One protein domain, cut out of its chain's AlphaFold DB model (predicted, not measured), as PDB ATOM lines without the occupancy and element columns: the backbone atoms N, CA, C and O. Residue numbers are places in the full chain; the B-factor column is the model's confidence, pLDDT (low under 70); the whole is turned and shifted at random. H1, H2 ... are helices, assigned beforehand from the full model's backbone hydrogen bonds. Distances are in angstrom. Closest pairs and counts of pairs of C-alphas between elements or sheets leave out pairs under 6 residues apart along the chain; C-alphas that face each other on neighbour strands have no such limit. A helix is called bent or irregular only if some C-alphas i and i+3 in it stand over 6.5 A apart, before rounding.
ATOM      1  N   LEU A   2     176.538 153.656 156.635       77.50
ATOM      2  CA  LEU A   2     175.599 152.806 157.413       77.50
ATOM      3  C   LEU A   2     176.235 151.994 158.558       77.50
ATOM      4  O   LEU A   2     175.566 151.648 159.518       77.50
ATOM      5  N   ARG A   3     177.535 151.689 158.483       78.69
ATOM      6  CA  ARG A   3     178.276 151.043 159.583       78.69
ATOM      7  C   ARG A   3     178.950 152.030 160.532       78.69
ATOM      8  O   ARG A   3     179.723 151.598 161.376       78.69
ATOM      9  N   ALA A   4     178.722 153.326 160.383       76.06
ATOM     10  CA  ALA A   4     179.238 154.318 161.312       76.06
ATOM     11  C   ALA A   4     178.378 154.375 162.587       76.06
ATOM     12  O   ALA A   4     177.243 153.885 162.615       76.06
ATOM     13  N   GLY A   5     178.937 154.995 163.622       84.38
ATOM     14  CA  GLY A   5     178.279 155.198 164.907       84.38
ATOM     15  C   GLY A   5     178.533 154.082 165.927       84.38
ATOM     16  O   GLY A   5     179.140 153.056 165.599       84.38
ATOM     17  N   PRO A   6     178.081 154.302 167.173       89.44
ATOM     18  CA  PRO A   6     178.315 153.388 168.277       89.44
ATOM     19  C   PRO A   6     177.582 152.060 168.075       89.44
ATOM     20  O   PRO A   6     176.546 151.976 167.402       89.44
ATOM     21  N   TRP A   7     178.140 151.018 168.684       92.75
ATOM     22  CA  TRP A   7     177.489 149.721 168.790       92.75
ATOM     23  C   TRP A   7     176.319 149.799 169.765       92.75
ATOM     24  O   TRP A   7     176.421 150.394 170.835       92.75
ATOM     25  N   LEU A   8     175.209 149.172 169.394       91.12
ATOM     26  CA  LEU A   8     174.017 149.093 170.224       91.12
ATOM     27  C   LEU A   8     174.011 147.768 170.984       91.12
ATOM     28  O   LEU A   8     174.150 146.691 170.390       91.12
ATOM     29  N   SER A   9     173.799 147.834 172.298       93.94
ATOM     30  CA  SER A   9     173.668 146.622 173.104       93.94
ATOM     31  C   SER A   9     172.447 145.798 172.654       93.94
ATOM     32  O   SER A   9     171.476 146.345 172.115       93.94
ATOM     33  N   PRO A  10     172.448 144.467 172.850       92.75
ATOM     34  CA  PRO A  10     171.280 143.636 172.554       92.75
ATOM     35  C   PRO A  10     170.005 144.110 173.268       92.75
ATOM     36  O   PRO A  10     168.928 144.053 172.678       92.75
ATOM     37  N   GLY A  11     170.128 144.610 174.504       95.62
ATOM     38  CA  GLY A  11     169.010 145.152 175.280       95.62
ATOM     39  C   GLY A  11     168.393 146.385 174.621       95.62
ATOM     40  O   GLY A  11     167.193 146.397 174.366       95.62
ATOM     41  N   VAL A  12     169.219 147.365 174.240       94.94
ATOM     42  CA  VAL A  12     168.761 148.581 173.542       94.94
ATOM     43  C   VAL A  12     168.032 148.224 172.246       94.94
ATOM     44  O   VAL A  12     166.941 148.726 171.990       94.94
ATOM     45  N   ARG A  13     168.577 147.292 171.454       95.25
ATOM     46  CA  ARG A  13     167.934 146.842 170.208       95.25
ATOM     47  C   ARG A  13     166.566 146.204 170.444       95.25
ATOM     48  O   ARG A  13     165.642 146.487 169.689       95.25
ATOM     49  N   ARG A  14     166.423 145.367 171.479       96.75
ATOM     50  CA  ARG A  14     165.137 144.744 171.847       96.75
ATOM     51  C   ARG A  14     164.114 145.778 172.299       96.75
ATOM     52  O   ARG A  14     162.968 145.690 171.877       96.75
ATOM     53  N   VAL A  15     164.527 146.753 173.110       97.50
ATOM     54  CA  VAL A  15     163.644 147.834 173.575       97.50
ATOM     55  C   VAL A  15     163.159 148.675 172.398       97.50
ATOM     56  O   VAL A  15     161.961 148.894 172.273       97.50
ATOM     57  N   ILE A  16     164.054 149.078 171.491       96.81
ATOM     58  CA  ILE A  16     163.678 149.854 170.301       96.81
ATOM     59  C   ILE A  16     162.756 149.041 169.386       96.81
ATOM     60  O   ILE A  16     161.734 149.550 168.939       96.81
ATOM     61  N   ALA A  17     163.087 147.775 169.122       96.88
ATOM     62  CA  ALA A  17     162.275 146.901 168.280       96.88
ATOM     63  C   ALA A  17     160.880 146.644 168.879       96.88
ATOM     64  O   ALA A  17     159.884 146.716 168.162       96.88
ATOM     65  N   GLY A  18     160.805 146.384 170.186       97.25
ATOM     66  CA  GLY A  18     159.548 146.200 170.911       97.25
ATOM     67  C   GLY A  18     158.724 147.484 170.961       97.25
ATOM     68  O   GLY A  18     157.543 147.461 170.636       97.25
ATOM     69  N   GLY A  19     159.360 148.615 171.268       97.44
ATOM     70  CA  GLY A  19     158.725 149.932 171.262       97.44
ATOM     71  C   GLY A  19     158.175 150.311 169.887       97.44
ATOM     72  O   GLY A  19     157.044 150.773 169.795       97.44
ATOM     73  N   ALA A  20     158.918 150.046 168.811       96.81
ATOM     74  CA  ALA A  20     158.451 150.276 167.445       96.81
ATOM     75  C   ALA A  20     157.253 149.386 167.078       96.81
ATOM     76  O   ALA A  20     156.303 149.873 166.474       96.81
ATOM     77  N   ALA A  21     157.273 148.103 167.460       96.25
ATOM     78  CA  ALA A  21     156.157 147.188 167.227       96.25
ATOM     79  C   ALA A  21     154.894 147.597 168.009       96.25
ATOM     80  O   ALA A  21     153.797 147.578 167.452       96.25
ATOM     81  N   LEU A  22     155.051 148.021 169.269       95.88
ATOM     82  CA  LEU A  22     153.956 148.539 170.094       95.88
ATOM     83  C   LEU A  22     153.387 149.839 169.519       95.88
ATOM     84  O   LEU A  22     152.175 149.952 169.348       95.88
ATOM     85  N   LEU A  23     154.253 150.795 169.170       95.12
ATOM     86  CA  LEU A  23     153.848 152.056 168.552       95.12
ATOM     87  C   LEU A  23     153.102 151.811 167.239       95.12
ATOM     88  O   LEU A  23     152.058 152.410 167.011       95.12
ATOM     89  N   TYR A  24     153.603 150.903 166.400       95.25
ATOM     90  CA  TYR A  24     152.917 150.498 165.180       95.25
ATOM     91  C   TYR A  24     151.517 149.948 165.468       95.25
ATOM     92  O   TYR A  24     150.572 150.380 164.819       95.25
ATOM     93  N   GLY A  25     151.362 149.066 166.461       92.88
ATOM     94  CA  GLY A  25     150.050 148.550 166.855       92.88
ATOM     95  C   GLY A  25     149.089 149.657 167.304       92.88
ATOM     96  O   GLY A  25     147.943 149.691 166.867       92.88
ATOM     97  N   LEU A  26     149.567 150.612 168.107       91.88
ATOM     98  CA  LEU A  26     148.770 151.766 168.546       91.88
ATOM     99  C   LEU A  26     148.348 152.665 167.376       91.88
ATOM    100  O   LEU A  26     147.198 153.110 167.326       91.88
ATOM    101  N   VAL A  27     149.260 152.923 166.434       91.44
ATOM    102  CA  VAL A  27     148.966 153.715 165.233       91.44
ATOM    103  C   VAL A  27     148.014 152.964 164.309       91.44
ATOM    104  O   VAL A  27     147.088 153.588 163.810       91.44
ATOM    105  N   TYR A  28     148.178 151.649 164.126       90.12
ATOM    106  CA  TYR A  28     147.288 150.815 163.308       90.12
ATOM    107  C   TYR A  28     145.833 150.930 163.776       90.12
ATOM    108  O   TYR A  28     144.952 151.262 162.988       90.12
ATOM    109  N   LEU A  29     145.595 150.781 165.082       89.88
ATOM    110  CA  LEU A  29     144.257 150.902 165.677       89.88
ATOM    111  C   LEU A  29     143.631 152.299 165.501       89.88
ATOM    112  O   LEU A  29     142.416 152.449 165.590       89.88
ATOM    113  N   ASN A  30     144.449 153.323 165.249       88.00
ATOM    114  CA  ASN A  30     144.017 154.706 165.046       88.00
ATOM    115  C   ASN A  30     144.288 155.209 163.618       88.00
ATOM    116  O   ASN A  30     144.189 156.412 163.363       88.00
ATOM    117  N   ALA A  31     144.619 154.319 162.676       83.75
ATOM    118  CA  ALA A  31     145.168 154.695 161.377       83.75
ATOM    119  C   ALA A  31     144.208 155.600 160.600       83.75
ATOM    120  O   ALA A  31     144.629 156.637 160.093       83.75
ATOM    121  N   ALA A  32     142.912 155.278 160.596       77.94
ATOM    122  CA  ALA A  32     141.879 156.065 159.916       77.94
ATOM    123  C   ALA A  32     141.757 157.515 160.429       77.94
ATOM    124  O   ALA A  32     141.276 158.382 159.707       77.94
ATOM    125  N   ARG A  33     142.187 157.788 161.671       83.62
ATOM    126  CA  ARG A  33     142.174 159.134 162.269       83.62
ATOM    127  C   ARG A  33     143.483 159.887 162.050       83.62
ATOM    128  O   ARG A  33     143.477 161.110 161.981       83.62
ATOM    129  N   LEU A  34     144.602 159.165 162.010       82.12
ATOM    130  CA  LEU A  34     145.947 159.745 162.009       82.12
ATOM    131  C   LEU A  34     146.535 159.910 160.605       82.12
ATOM    132  O   LEU A  34     147.420 160.741 160.408       82.12
ATOM    133  N   LEU A  35     146.091 159.100 159.642       82.25
ATOM    134  CA  LEU A  35     146.702 159.010 158.323       82.25
ATOM    135  C   LEU A  35     145.818 159.639 157.235       82.25
ATOM    136  O   LEU A  35     144.596 159.502 157.273       82.25
ATOM    137  N   PRO A  36     146.421 160.288 156.222       80.19
ATOM    138  CA  PRO A  36     145.681 160.797 155.074       80.19
ATOM    139  C   PRO A  36     144.882 159.704 154.352       80.19
ATOM    140  O   PRO A  36     145.419 158.634 154.058       80.19
ATOM    141  N   ALA A  37     143.646 160.023 153.951       74.12
ATOM    142  CA  ALA A  37     142.745 159.120 153.218       74.12
ATOM    143  C   ALA A  37     143.390 158.481 151.970       74.12
ATOM    144  O   ALA A  37     143.103 157.345 151.608       74.12
ATOM    145  N   ALA A  38     144.332 159.191 151.348       69.62
ATOM    146  CA  ALA A  38     145.092 158.743 150.188       69.62
ATOM    147  C   ALA A  38     145.826 157.407 150.373       69.62
ATOM    148  O   ALA A  38     145.982 156.657 149.410       69.62
ATOM    149  N   ILE A  39     146.272 157.109 151.598       70.94
ATOM    150  CA  ILE A  39     146.992 155.870 151.927       70.94
ATOM    151  C   ILE A  39     146.054 154.658 151.828       70.94
ATOM    152  O   ILE A  39     146.495 153.560 151.499       70.94
ATOM    153  N   PHE A  40     144.750 154.862 152.024       74.69
ATOM    154  CA  PHE A  40     143.749 153.800 152.064       74.69
ATOM    155  C   PHE A  40     143.159 153.457 150.690       74.69
ATOM    156  O   PHE A  40     142.376 152.522 150.601       74.69
ATOM    157  N   ARG A  41     143.533 154.142 149.599       71.38
ATOM    158  CA  ARG A  41     142.866 153.991 148.288       71.38
ATOM    159  C   ARG A  41     142.897 152.562 147.730       71.38
ATOM    160  O   ARG A  41     141.884 152.069 147.246       71.38
ATOM    161  N   ASP A  42     144.052 151.900 147.772       66.88
ATOM    162  CA  ASP A  42     144.177 150.523 147.264       66.88
ATOM    163  C   ASP A  42     143.487 149.509 148.180       66.88
ATOM    164  O   ASP A  42     142.953 148.510 147.703       66.88
ATOM    165  N   ALA A  43     143.460 149.783 149.482       70.56
ATOM    166  CA  ALA A  43     142.718 148.972 150.429       70.56
ATOM    167  C   ALA A  43     141.209 149.168 150.304       70.56
ATOM    168  O   ALA A  43     140.475 148.204 150.442       70.56
ATOM    169  N   GLN A  44     140.754 150.372 149.958       76.25
ATOM    170  CA  GLN A  44     139.350 150.650 149.693       76.25
ATOM    171  C   GLN A  44     138.858 149.827 148.502       76.25
ATOM    172  O   GLN A  44     137.841 149.164 148.619       76.25
ATOM    173  N   LYS A  45     139.645 149.717 147.420       73.19
ATOM    174  CA  LYS A  45     139.318 148.806 146.305       73.19
ATOM    175  C   LYS A  45     139.154 147.353 146.752       73.19
ATOM    176  O   LYS A  45     138.284 146.654 146.248       73.19
ATOM    177  N   ILE A  46     140.012 146.883 147.660       74.44
ATOM    178  CA  ILE A  46     139.937 145.516 148.192       74.44
ATOM    179  C   ILE A  46     138.734 145.373 149.126       74.44
ATOM    180  O   ILE A  46     138.036 144.372 149.051       74.44
ATOM    181  N   GLN A  47     138.458 146.376 149.955       78.06
ATOM    182  CA  GLN A  47     137.303 146.417 150.842       78.06
ATOM    183  C   GLN A  47     135.990 146.423 150.051       78.06
ATOM    184  O   GLN A  47     135.085 145.668 150.385       78.06
ATOM    185  N   ASP A  48     135.907 147.186 148.963       76.94
ATOM    186  CA  ASP A  48     134.750 147.192 148.065       76.94
ATOM    187  C   ASP A  48     134.519 145.788 147.475       76.94
ATOM    188  O   ASP A  48     133.393 145.299 147.446       76.94
ATOM    189  N   GLN A  49     135.589 145.086 147.076       79.75
ATOM    190  CA  GLN A  49     135.506 143.689 146.622       79.75
ATOM    191  C   GLN A  49     135.131 142.717 147.755       79.75
ATOM    192  O   GLN A  49     134.339 141.806 147.536       79.75
ATOM    193  N   MET A  50     135.640 142.916 148.977       77.94
ATOM    194  CA  MET A  50     135.251 142.126 150.157       77.94
ATOM    195  C   MET A  50     133.754 142.259 150.465       77.94
ATOM    196  O   MET A  50     133.148 141.312 150.959       77.94
ATOM    197  N   LEU A  51     133.167 143.422 150.169       78.56
ATOM    198  CA  LEU A  51     131.745 143.717 150.344       78.56
ATOM    199  C   LEU A  51     130.879 143.282 149.146       78.56
ATOM    200  O   LEU A  51     129.674 143.521 149.156       78.56
ATOM    201  N   GLY A  52     131.467 142.621 148.142       74.00
ATOM    202  CA  GLY A  52     130.746 142.045 147.005       74.00
ATOM    203  C   GLY A  52     130.589 142.967 145.795       74.00
ATOM    204  O   GLY A  52     129.690 142.748 144.991       74.00
ATOM    205  N   ALA A  53     131.420 144.004 145.641       73.56
ATOM    206  CA  ALA A  53     131.415 144.802 144.415       73.56
ATOM    207  C   ALA A  53     131.892 143.978 143.202       73.56
ATOM    208  O   ALA A  53     132.919 143.310 143.272       73.56
ATOM    209  N   ASP A  54     131.246 144.129 142.044       74.88
ATOM    210  CA  ASP A  54     131.638 143.429 140.804       74.88
ATOM    211  C   ASP A  54     132.693 144.178 139.968       74.88
ATOM    212  O   ASP A  54     133.143 143.700 138.927       74.88
ATOM    213  N   THR A  55     133.132 145.360 140.416       72.25
ATOM    214  CA  THR A  55     134.003 146.267 139.645       72.25
ATOM    215  C   THR A  55     135.325 145.636 139.196       72.25
ATOM    216  O   THR A  55     135.865 146.026 138.163       72.25
ATOM    217  N   TYR A  56     135.858 144.672 139.952       69.75
ATOM    218  CA  TYR A  56     137.121 143.998 139.653       69.75
ATOM    219  C   TYR A  56     136.986 142.469 139.558       69.75
ATOM    220  O   TYR A  56     137.990 141.766 139.741       69.75
ATOM    221  N   ALA A  57     135.784 141.962 139.261       74.00
ATOM    222  CA  ALA A  57     135.493 140.532 139.157       74.00
ATOM    223  C   ALA A  57     136.483 139.798 138.232       74.00
ATOM    224  O   ALA A  57     136.825 140.274 137.146       74.00
ATOM    225  N   GLY A  58     136.988 138.642 138.679       72.31
ATOM    226  CA  GLY A  58     137.955 137.831 137.925       72.31
ATOM    227  C   GLY A  58     139.390 138.379 137.886       72.31
ATOM    228  O   GLY A  58     140.263 137.772 137.268       72.31
ATOM    229  N   SER A  59     139.670 139.504 138.551       79.31
ATOM    230  CA  SER A  59     141.021 140.064 138.657       79.31
ATOM    231  C   SER A  59     141.737 139.639 139.948       79.31
ATOM    232  O   SER A  59     141.149 139.082 140.874       79.31
ATOM    233  N   SER A  60     143.021 140.000 140.068       75.62
ATOM    234  CA  SER A  60     143.774 139.805 141.318       75.62
ATOM    235  C   SER A  60     143.165 140.530 142.532       75.62
ATOM    236  O   SER A  60     143.424 140.123 143.660       75.62
ATOM    237  N   PHE A  61     142.366 141.588 142.329       78.38
ATOM    238  CA  PHE A  61     141.686 142.287 143.426       78.38
ATOM    239  C   PHE A  61     140.493 141.489 143.963       78.38
ATOM    240  O   PHE A  61     140.321 141.447 145.176       78.38
ATOM    241  N   ASP A  62     139.739 140.809 143.094       80.38
ATOM    242  CA  ASP A  62     138.648 139.905 143.487       80.38
ATOM    243  C   ASP A  62     139.203 138.711 144.281       80.38
ATOM    244  O   ASP A  62     138.777 138.440 145.401       80.38
ATOM    245  N   ALA A  63     140.264 138.068 143.780       83.94
ATOM    246  CA  ALA A  63     140.886 136.938 144.472       83.94
ATOM    247  C   ALA A  63     141.431 137.308 145.872       83.94
ATOM    248  O   ALA A  63     141.233 136.557 146.830       83.94
ATOM    249  N   VAL A  64     142.078 138.475 146.019       84.06
ATOM    250  CA  VAL A  64     142.503 138.981 147.339       84.06
ATOM    251  C   VAL A  64     141.299 139.364 148.200       84.06
ATOM    252  O   VAL A  64     141.288 139.036 149.383       84.06
ATOM    253  N   GLY A  65     140.283 140.011 147.623       83.19
ATOM    254  CA  GLY A  65     139.056 140.391 148.323       83.19
ATOM    255  C   GLY A  65     138.352 139.183 148.937       83.19
ATOM    256  O   GLY A  65     138.063 139.189 150.128       83.19
ATOM    257  N   ARG A  66     138.185 138.093 148.179       85.88
ATOM    258  CA  ARG A  66     137.615 136.832 148.690       85.88
ATOM    259  C   ARG A  66     138.464 136.211 149.791       85.88
ATOM    260  O   ARG A  66     137.917 135.758 150.794       85.88
ATOM    261  N   LEU A  67     139.788 136.200 149.626       86.38
ATOM    262  CA  LEU A  67     140.701 135.688 150.649       86.38
ATOM    263  C   LEU A  67     140.569 136.490 151.951       86.38
ATOM    264  O   LEU A  67     140.439 135.905 153.021       86.38
ATOM    265  N   PHE A  68     140.575 137.818 151.863       89.06
ATOM    266  CA  PHE A  68     140.471 138.701 153.024       89.06
ATOM    267  C   PHE A  68     139.084 138.642 153.668       89.06
ATOM    268  O   PHE A  68     138.993 138.606 154.894       89.06
ATOM    269  N   ALA A  69     138.017 138.539 152.874       85.56
ATOM    270  CA  ALA A  69     136.662 138.321 153.374       85.56
ATOM    271  C   ALA A  69     136.550 136.993 154.141       85.56
ATOM    272  O   ALA A  69     135.978 136.963 155.228       85.56
ATOM    273  N   ALA A  70     137.167 135.918 153.636       88.94
ATOM    274  CA  ALA A  70     137.195 134.620 154.311       88.94
ATOM    275  C   ALA A  70     137.960 134.645 155.647       88.94
ATOM    276  O   ALA A  70     137.656 133.860 156.543       88.94
ATOM    277  N   MET A  71     138.939 135.544 155.808       87.50
ATOM    278  CA  MET A  71     139.639 135.741 157.083       87.50
ATOM    279  C   MET A  71     138.795 136.506 158.114       87.50
ATOM    280  O   MET A  71     139.008 136.341 159.318       87.50
ATOM    281  N   GLY A  72     137.854 137.343 157.664       87.50
ATOM    282  CA  GLY A  72     136.991 138.137 158.533       87.50
ATOM    283  C   GLY A  72     137.792 138.950 159.568       87.50
ATOM    284  O   GLY A  72     138.811 139.551 159.214       87.50
ATOM    285  N   PRO A  73     137.405 138.940 160.859       86.00
ATOM    286  CA  PRO A  73     138.108 139.679 161.917       86.00
ATOM    287  C   PRO A  73     139.579 139.280 162.123       86.00
ATOM    288  O   PRO A  73     140.349 140.037 162.711       86.00
ATOM    289  N   ALA A  74     140.001 138.099 161.656       89.25
ATOM    290  CA  ALA A  74     141.388 137.657 161.795       89.25
ATOM    291  C   ALA A  74     142.362 138.441 160.895       89.25
ATOM    292  O   ALA A  74     143.572 138.403 161.136       89.25
ATOM    293  N   LEU A  75     141.860 139.158 159.880       88.69
ATOM    294  CA  LEU A  75     142.680 139.956 158.969       88.69
ATOM    295  C   LEU A  75     143.461 141.044 159.712       88.69
ATOM    296  O   LEU A  75     144.669 141.161 159.517       88.69
ATOM    297  N   ASP A  76     142.813 141.781 160.615       89.25
ATOM    298  CA  ASP A  76     143.483 142.824 161.398       89.25
ATOM    299  C   ASP A  76     144.593 142.242 162.275       89.25
ATOM    300  O   ASP A  76     145.707 142.768 162.318       89.25
ATOM    301  N   GLY A  77     144.333 141.093 162.905       91.31
ATOM    302  CA  GLY A  77     145.340 140.357 163.669       91.31
ATOM    303  C   GLY A  77     146.533 139.923 162.813       91.31
ATOM    304  O   GLY A  77     147.680 140.050 163.250       91.31
ATOM    305  N   LEU A  78     146.289 139.467 161.577       92.00
ATOM    306  CA  LEU A  78     147.347 139.129 160.623       92.00
ATOM    307  C   LEU A  78     148.192 140.359 160.279       92.00
ATOM    308  O   LEU A  78     149.417 140.287 160.358       92.00
ATOM    309  N   VAL A  79     147.566 141.474 159.899       92.88
ATOM    310  CA  VAL A  79     148.271 142.689 159.460       92.88
ATOM    311  C   VAL A  79     149.069 143.297 160.618       92.88
ATOM    312  O   VAL A  79     150.253 143.618 160.469       92.88
ATOM    313  N   MET A  80     148.467 143.384 161.808       93.62
ATOM    314  CA  MET A  80     149.150 143.843 163.018       93.62
ATOM    315  C   MET A  80     150.316 142.919 163.390       93.62
ATOM    316  O   MET A  80     151.432 143.387 163.628       93.62
ATOM    317  N   GLY A  81     150.094 141.603 163.393       95.75
ATOM    318  CA  GLY A  81     151.127 140.615 163.699       95.75
ATOM    319  C   GLY A  81     152.279 140.637 162.690       95.75
ATOM    320  O   GLY A  81     153.448 140.632 163.081       95.75
ATOM    321  N   ALA A  82     151.964 140.731 161.396       96.56
ATOM    322  CA  ALA A  82     152.945 140.834 160.322       96.56
ATOM    323  C   ALA A  82     153.774 142.116 160.440       96.56
ATOM    324  O   ALA A  82     154.999 142.055 160.336       96.56
ATOM    325  N   GLY A  83     153.142 143.260 160.718       96.88
ATOM    326  CA  GLY A  83     153.854 144.526 160.883       96.88
ATOM    327  C   GLY A  83     154.747 144.556 162.123       96.88
ATOM    328  O   GLY A  83     155.909 144.965 162.033       96.88
ATOM    329  N   ALA A  84     154.273 144.019 163.251       97.25
ATOM    330  CA  ALA A  84     155.086 143.850 164.454       97.25
ATOM    331  C   ALA A  84     156.291 142.929 164.194       97.25
ATOM    332  O   ALA A  84     157.429 143.274 164.528       97.25
ATOM    333  N   TRP A  85     156.073 141.782 163.540       97.75
ATOM    334  CA  TRP A  85     157.141 140.843 163.199       97.75
ATOM    335  C   TRP A  85     158.140 141.437 162.194       97.75
ATOM    336  O   TRP A  85     159.354 141.234 162.329       97.75
ATOM    337  N   PHE A  86     157.656 142.210 161.221       97.94
ATOM    338  CA  PHE A  86     158.474 142.937 160.256       97.94
ATOM    339  C   PHE A  86     159.383 143.954 160.936       97.94
ATOM    340  O   PHE A  86     160.605 143.864 160.795       97.94
ATOM    341  N   LEU A  87     158.818 144.865 161.732       97.69
ATOM    342  CA  LEU A  87     159.582 145.878 162.460       97.69
ATOM    343  C   LEU A  87     160.591 145.246 163.416       97.69
ATOM    344  O   LEU A  87     161.764 145.623 163.416       97.69
ATOM    345  N   TRP A  88     160.172 144.219 164.158       97.62
ATOM    346  CA  TRP A  88     161.076 143.475 165.025       97.62
ATOM    347  C   TRP A  88     162.261 142.896 164.243       97.62
ATOM    348  O   TRP A  88     163.420 143.096 164.610       97.62
ATOM    349  N   SER A  89     161.984 142.224 163.124       95.75
ATOM    350  CA  SER A  89     163.002 141.581 162.288       95.75
ATOM    351  C   SER A  89     163.949 142.577 161.612       95.75
ATOM    352  O   SER A  89     165.135 142.268 161.459       95.75
ATOM    353  N   MET A  90     163.447 143.755 161.229       95.81
ATOM    354  CA  MET A  90     164.232 144.855 160.657       95.81
ATOM    355  C   MET A  90     165.215 145.434 161.678       95.81
ATOM    356  O   MET A  90     166.395 145.619 161.373       95.81
ATOM    357  N   LEU A  91     164.742 145.690 162.902       96.06
ATOM    358  CA  LEU A  91     165.470 146.477 163.900       96.06
ATOM    359  C   LEU A  91     166.388 145.627 164.788       96.06
ATOM    360  O   LEU A  91     167.492 146.060 165.116       96.06
ATOM    361  N   ILE A  92     166.012 144.390 165.134       94.44
ATOM    362  CA  ILE A  92     166.789 143.563 166.077       94.44
ATOM    363  C   ILE A  92     168.207 143.237 165.566       94.44
ATOM    364  O   ILE A  92     169.145 143.032 166.344       94.44
ATOM    365  N   ARG A  93     168.384 143.223 164.239       88.19
ATOM    366  CA  ARG A  93     169.657 142.934 163.557       88.19
ATOM    367  C   ARG A  93     170.526 144.176 163.332       88.19
ATOM    368  O   ARG A  93     171.658 144.045 162.870       88.19
ATOM    369  N   ALA A  94     170.030 145.370 163.648       92.38
ATOM    370  CA  ALA A  94     170.759 146.618 163.468       92.38
ATOM    371  C   ALA A  94     171.733 146.871 164.632       92.38
ATOM    372  O   ALA A  94     171.409 147.528 165.614       92.38
ATOM    373  N   GLU A  95     172.946 146.330 164.527       92.62
ATOM    374  CA  GLU A  95     173.971 146.383 165.588       92.62
ATOM    375  C   GLU A  95     174.626 147.753 165.790       92.62
ATOM    376  O   GLU A  95     175.307 147.969 166.790       92.62
ATOM    377  N   ARG A  96     174.441 148.682 164.850       92.50
ATOM    378  CA  ARG A  96     175.036 150.023 164.873       92.50
ATOM    379  C   ARG A  96     173.975 151.070 164.594       92.50
ATOM    380  O   ARG A  96     173.036 150.797 163.845       92.50
ATOM    381  N   LEU A  97     174.170 152.281 165.110       92.25
ATOM    382  CA  LEU A  97     173.224 153.384 164.920       92.25
ATOM    383  C   LEU A  97     172.932 153.676 163.436       92.25
ATOM    384  O   LEU A  97     171.775 153.837 163.060       92.25
ATOM    385  N   GLY A  98     173.951 153.657 162.567       93.12
ATOM    386  CA  GLY A  98     173.744 153.843 161.127       93.12
ATOM    387  C   GLY A  98     172.911 152.732 160.468       93.12
ATOM    388  O   GLY A  98     172.132 153.007 159.557       93.12
ATOM    389  N   LEU A  99     173.023 151.485 160.946       93.75
ATOM    390  CA  LEU A  99     172.192 150.373 160.476       93.75
ATOM    391  C   LEU A  99     170.767 150.510 161.004       93.75
ATOM    392  O   LEU A  99     169.834 150.165 160.291       93.75
ATOM    393  N   LEU A 100     170.594 151.029 162.221       94.94
ATOM    394  CA  LEU A 100     169.277 151.271 162.796       94.94
ATOM    395  C   LEU A 100     168.534 152.343 161.995       94.94
ATOM    396  O   LEU A 100     167.400 152.115 161.584       94.94
ATOM    397  N   ALA A 101     169.199 153.459 161.692       94.75
ATOM    398  CA  ALA A 101     168.651 154.496 160.822       94.75
ATOM    399  C   ALA A 101     168.296 153.934 159.435       94.75
ATOM    400  O   ALA A 101     167.190 154.147 158.947       94.75
ATOM    401  N   GLY A 102     169.191 153.141 158.833       94.94
ATOM    402  CA  GLY A 102     168.917 152.465 157.563       94.94
ATOM    403  C   GLY A 102     167.722 151.505 157.626       94.94
ATOM    404  O   GLY A 102     166.915 151.479 156.702       94.94
ATOM    405  N   ALA A 103     167.568 150.752 158.720       95.88
ATOM    406  CA  ALA A 103     166.423 149.869 158.932       95.88
ATOM    407  C   ALA A 103     165.109 150.651 159.034       95.88
ATOM    408  O   ALA A 103     164.125 150.246 158.423       95.88
ATOM    409  N   ILE A 104     165.099 151.774 159.760       96.00
ATOM    410  CA  ILE A 104     163.924 152.651 159.884       96.00
ATOM    411  C   ILE A 104     163.540 153.216 158.513       96.00
ATOM    412  O   ILE A 104     162.381 153.117 158.115       96.00
ATOM    413  N   VAL A 105     164.516 153.736 157.760       96.12
ATOM    414  CA  VAL A 105     164.291 154.264 156.405       96.12
ATOM    415  C   VAL A 105     163.745 153.175 155.478       96.12
ATOM    416  O   VAL A 105     162.746 153.405 154.801       96.12
ATOM    417  N   LEU A 106     164.334 151.973 155.478       96.00
ATOM    418  CA  LEU A 106     163.843 150.853 154.667       96.00
ATOM    419  C   LEU A 106     162.431 150.407 155.064       96.00
ATOM    420  O   LEU A 106     161.627 150.093 154.189       96.00
ATOM    421  N   ALA A 107     162.136 150.375 156.363       96.69
ATOM    422  CA  ALA A 107     160.858 149.914 156.884       96.69
ATOM    423  C   ALA A 107     159.711 150.890 156.595       96.69
ATOM    424  O   ALA A 107     158.587 150.439 156.387       96.69
ATOM    425  N   ALA A 108     159.978 152.200 156.563       94.69
ATOM    426  CA  ALA A 108     158.935 153.221 156.525       94.69
ATOM    427  C   ALA A 108     157.946 153.069 155.346       94.69
ATOM    428  O   ALA A 108     156.749 152.986 155.623       94.69
ATOM    429  N   PRO A 109     158.366 152.931 154.068       93.56
ATOM    430  CA  PRO A 109     157.412 152.724 152.975       93.56
ATOM    431  C   PRO A 109     156.617 151.424 153.105       93.56
ATOM    432  O   PRO A 109     155.423 151.410 152.826       93.56
ATOM    433  N   CYS A 110     157.244 150.347 153.586       94.69
ATOM    434  CA  CYS A 110     156.550 149.077 153.783       94.69
ATOM    435  C   CYS A 110     155.459 149.201 154.850       94.69
ATOM    436  O   CYS A 110     154.355 148.697 154.663       94.69
ATOM    437  N   VAL A 111     155.755 149.884 155.960       93.38
ATOM    438  CA  VAL A 111     154.775 150.115 157.025       93.38
ATOM    439  C   VAL A 111     153.613 150.953 156.500       93.38
ATOM    440  O   VAL A 111     152.457 150.564 156.640       93.38
ATOM    441  N   VAL A 112     153.929 152.063 155.832       89.00
ATOM    442  CA  VAL A 112     152.928 153.019 155.354       89.00
ATOM    443  C   VAL A 112     152.023 152.424 154.278       89.00
ATOM    444  O   VAL A 112     150.810 152.574 154.368       89.00
ATOM    445  N   PHE A 113     152.588 151.750 153.276       85.25
ATOM    446  CA  PHE A 113     151.827 151.325 152.098       85.25
ATOM    447  C   PHE A 113     151.302 149.889 152.162       85.25
ATOM    448  O   PHE A 113     150.343 149.575 151.460       85.25
ATOM    449  N   ASN A 114     151.918 149.019 152.971       88.12
ATOM    450  CA  ASN A 114     151.625 147.583 152.945       88.12
ATOM    451  C   ASN A 114     151.187 147.015 154.303       88.12
ATOM    452  O   ASN A 114     150.829 145.841 154.358       88.12
ATOM    453  N   LEU A 115     151.270 147.784 155.397       90.50
ATOM    454  CA  LEU A 115     150.992 147.268 156.744       90.50
ATOM    455  C   LEU A 115     150.029 148.137 157.560       90.50
ATOM    456  O   LEU A 115     149.379 147.607 158.443       90.50
ATOM    457  N   PHE A 116     149.841 149.428 157.273       85.19
ATOM    458  CA  PHE A 116     148.719 150.159 157.891       85.19
ATOM    459  C   PHE A 116     147.360 149.790 157.316       85.19
ATOM    460  O   PHE A 116     146.341 150.061 157.945       85.19
ATOM    461  N   VAL A 117     147.342 149.162 156.144       76.81
ATOM    462  CA  VAL A 117     146.122 148.632 155.557       76.81
ATOM    463  C   VAL A 117     146.434 147.346 154.814       76.81
ATOM    464  O   VAL A 117     147.497 147.225 154.199       76.81
ATOM    465  N   ALA A 118     145.508 146.393 154.877       82.75
ATOM    466  CA  ALA A 118     145.631 145.140 154.156       82.75
ATOM    467  C   ALA A 118     145.594 145.405 152.646       82.75
ATOM    468  O   ALA A 118     144.593 145.857 152.089       82.75
ATOM    469  N   THR A 119     146.695 145.099 151.972       84.88
ATOM    470  CA  THR A 119     146.790 145.111 150.516       84.88
ATOM    471  C   THR A 119     147.327 143.772 150.029       84.88
ATOM    472  O   THR A 119     147.832 142.950 150.794       84.88
TER     473      THR A 119
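This is residues 2 to 119 of the 344 residues of an uncharacterized protein of Cupriavidus pauculus (UniProt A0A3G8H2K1). Three long helices, H1, H5 and H6, run lengthwise, H5 packing on both H1 and H6, and at the other end of the rod H3 and H4 meet crosswise in a small, loosely joined head. Tiny H2 lies at the turn from H1 into H3. The printed part has 118 residues with six named helices, H1 to H6 in order, no named strand, and is all helix. It is loose, with a radius of gyration of the C-alphas of 16.9 A, and spans 55 by 25 by 24 A.

H1, residues 10 to 29, touches H5, residues 74 to 91, at a shallow tilt of 30 degrees, opposite ways; their closest C-alphas, of Ala 21 and Ala 84, are 4.5 A apart. H5, with residues 83 to 91 alone, touches H6, residues 97 to 114, in a helical hairpin at a shallow tilt of 20 degrees; the closest C-alphas, of Met 90 and Ala 103, are 5.7 A apart. H3, residues 37 to 50, touches H4, residues 60 to 71, with residues 45 to 50 alone, about perpendicular at 77 degrees; the closest C-alphas, of Met 50 and Gly 65, are 4.6 A apart. H2, residues 31 to 34, and H3 meet only through their link. H1 and H4 are apart. Every O i to N i+4 pair is within hydrogen-bond range in H1, H4 and H5, against 7 of 10 in H3 and 12 of 14 in H6; H2 is too short for such a pair.

H1 is 28.8 A long, from C-alpha 10 at (171.280, 143.636, 172.554). H5 measures 25.7 A, H3 18.8 A, H4 16.8 A and H2 5.1 A. H6, 25.4 A, has a kink of 26 degrees near residue 106 and ends with C-alpha 114 at (151.625, 147.583, 152.945). H3 is irregular, with C-alphas 39 and 42 7.6 A apart, and H6 only just so, with C-alphas 106 and 109 6.9 A apart.

The C-alphas farthest apart, of Pro 6 and Asp 54, are 55.1 A apart. The printed part has no cut and no long link. Mean pLDDT of the printed part is 87.4; residues 38, 42 and 56 are under 70.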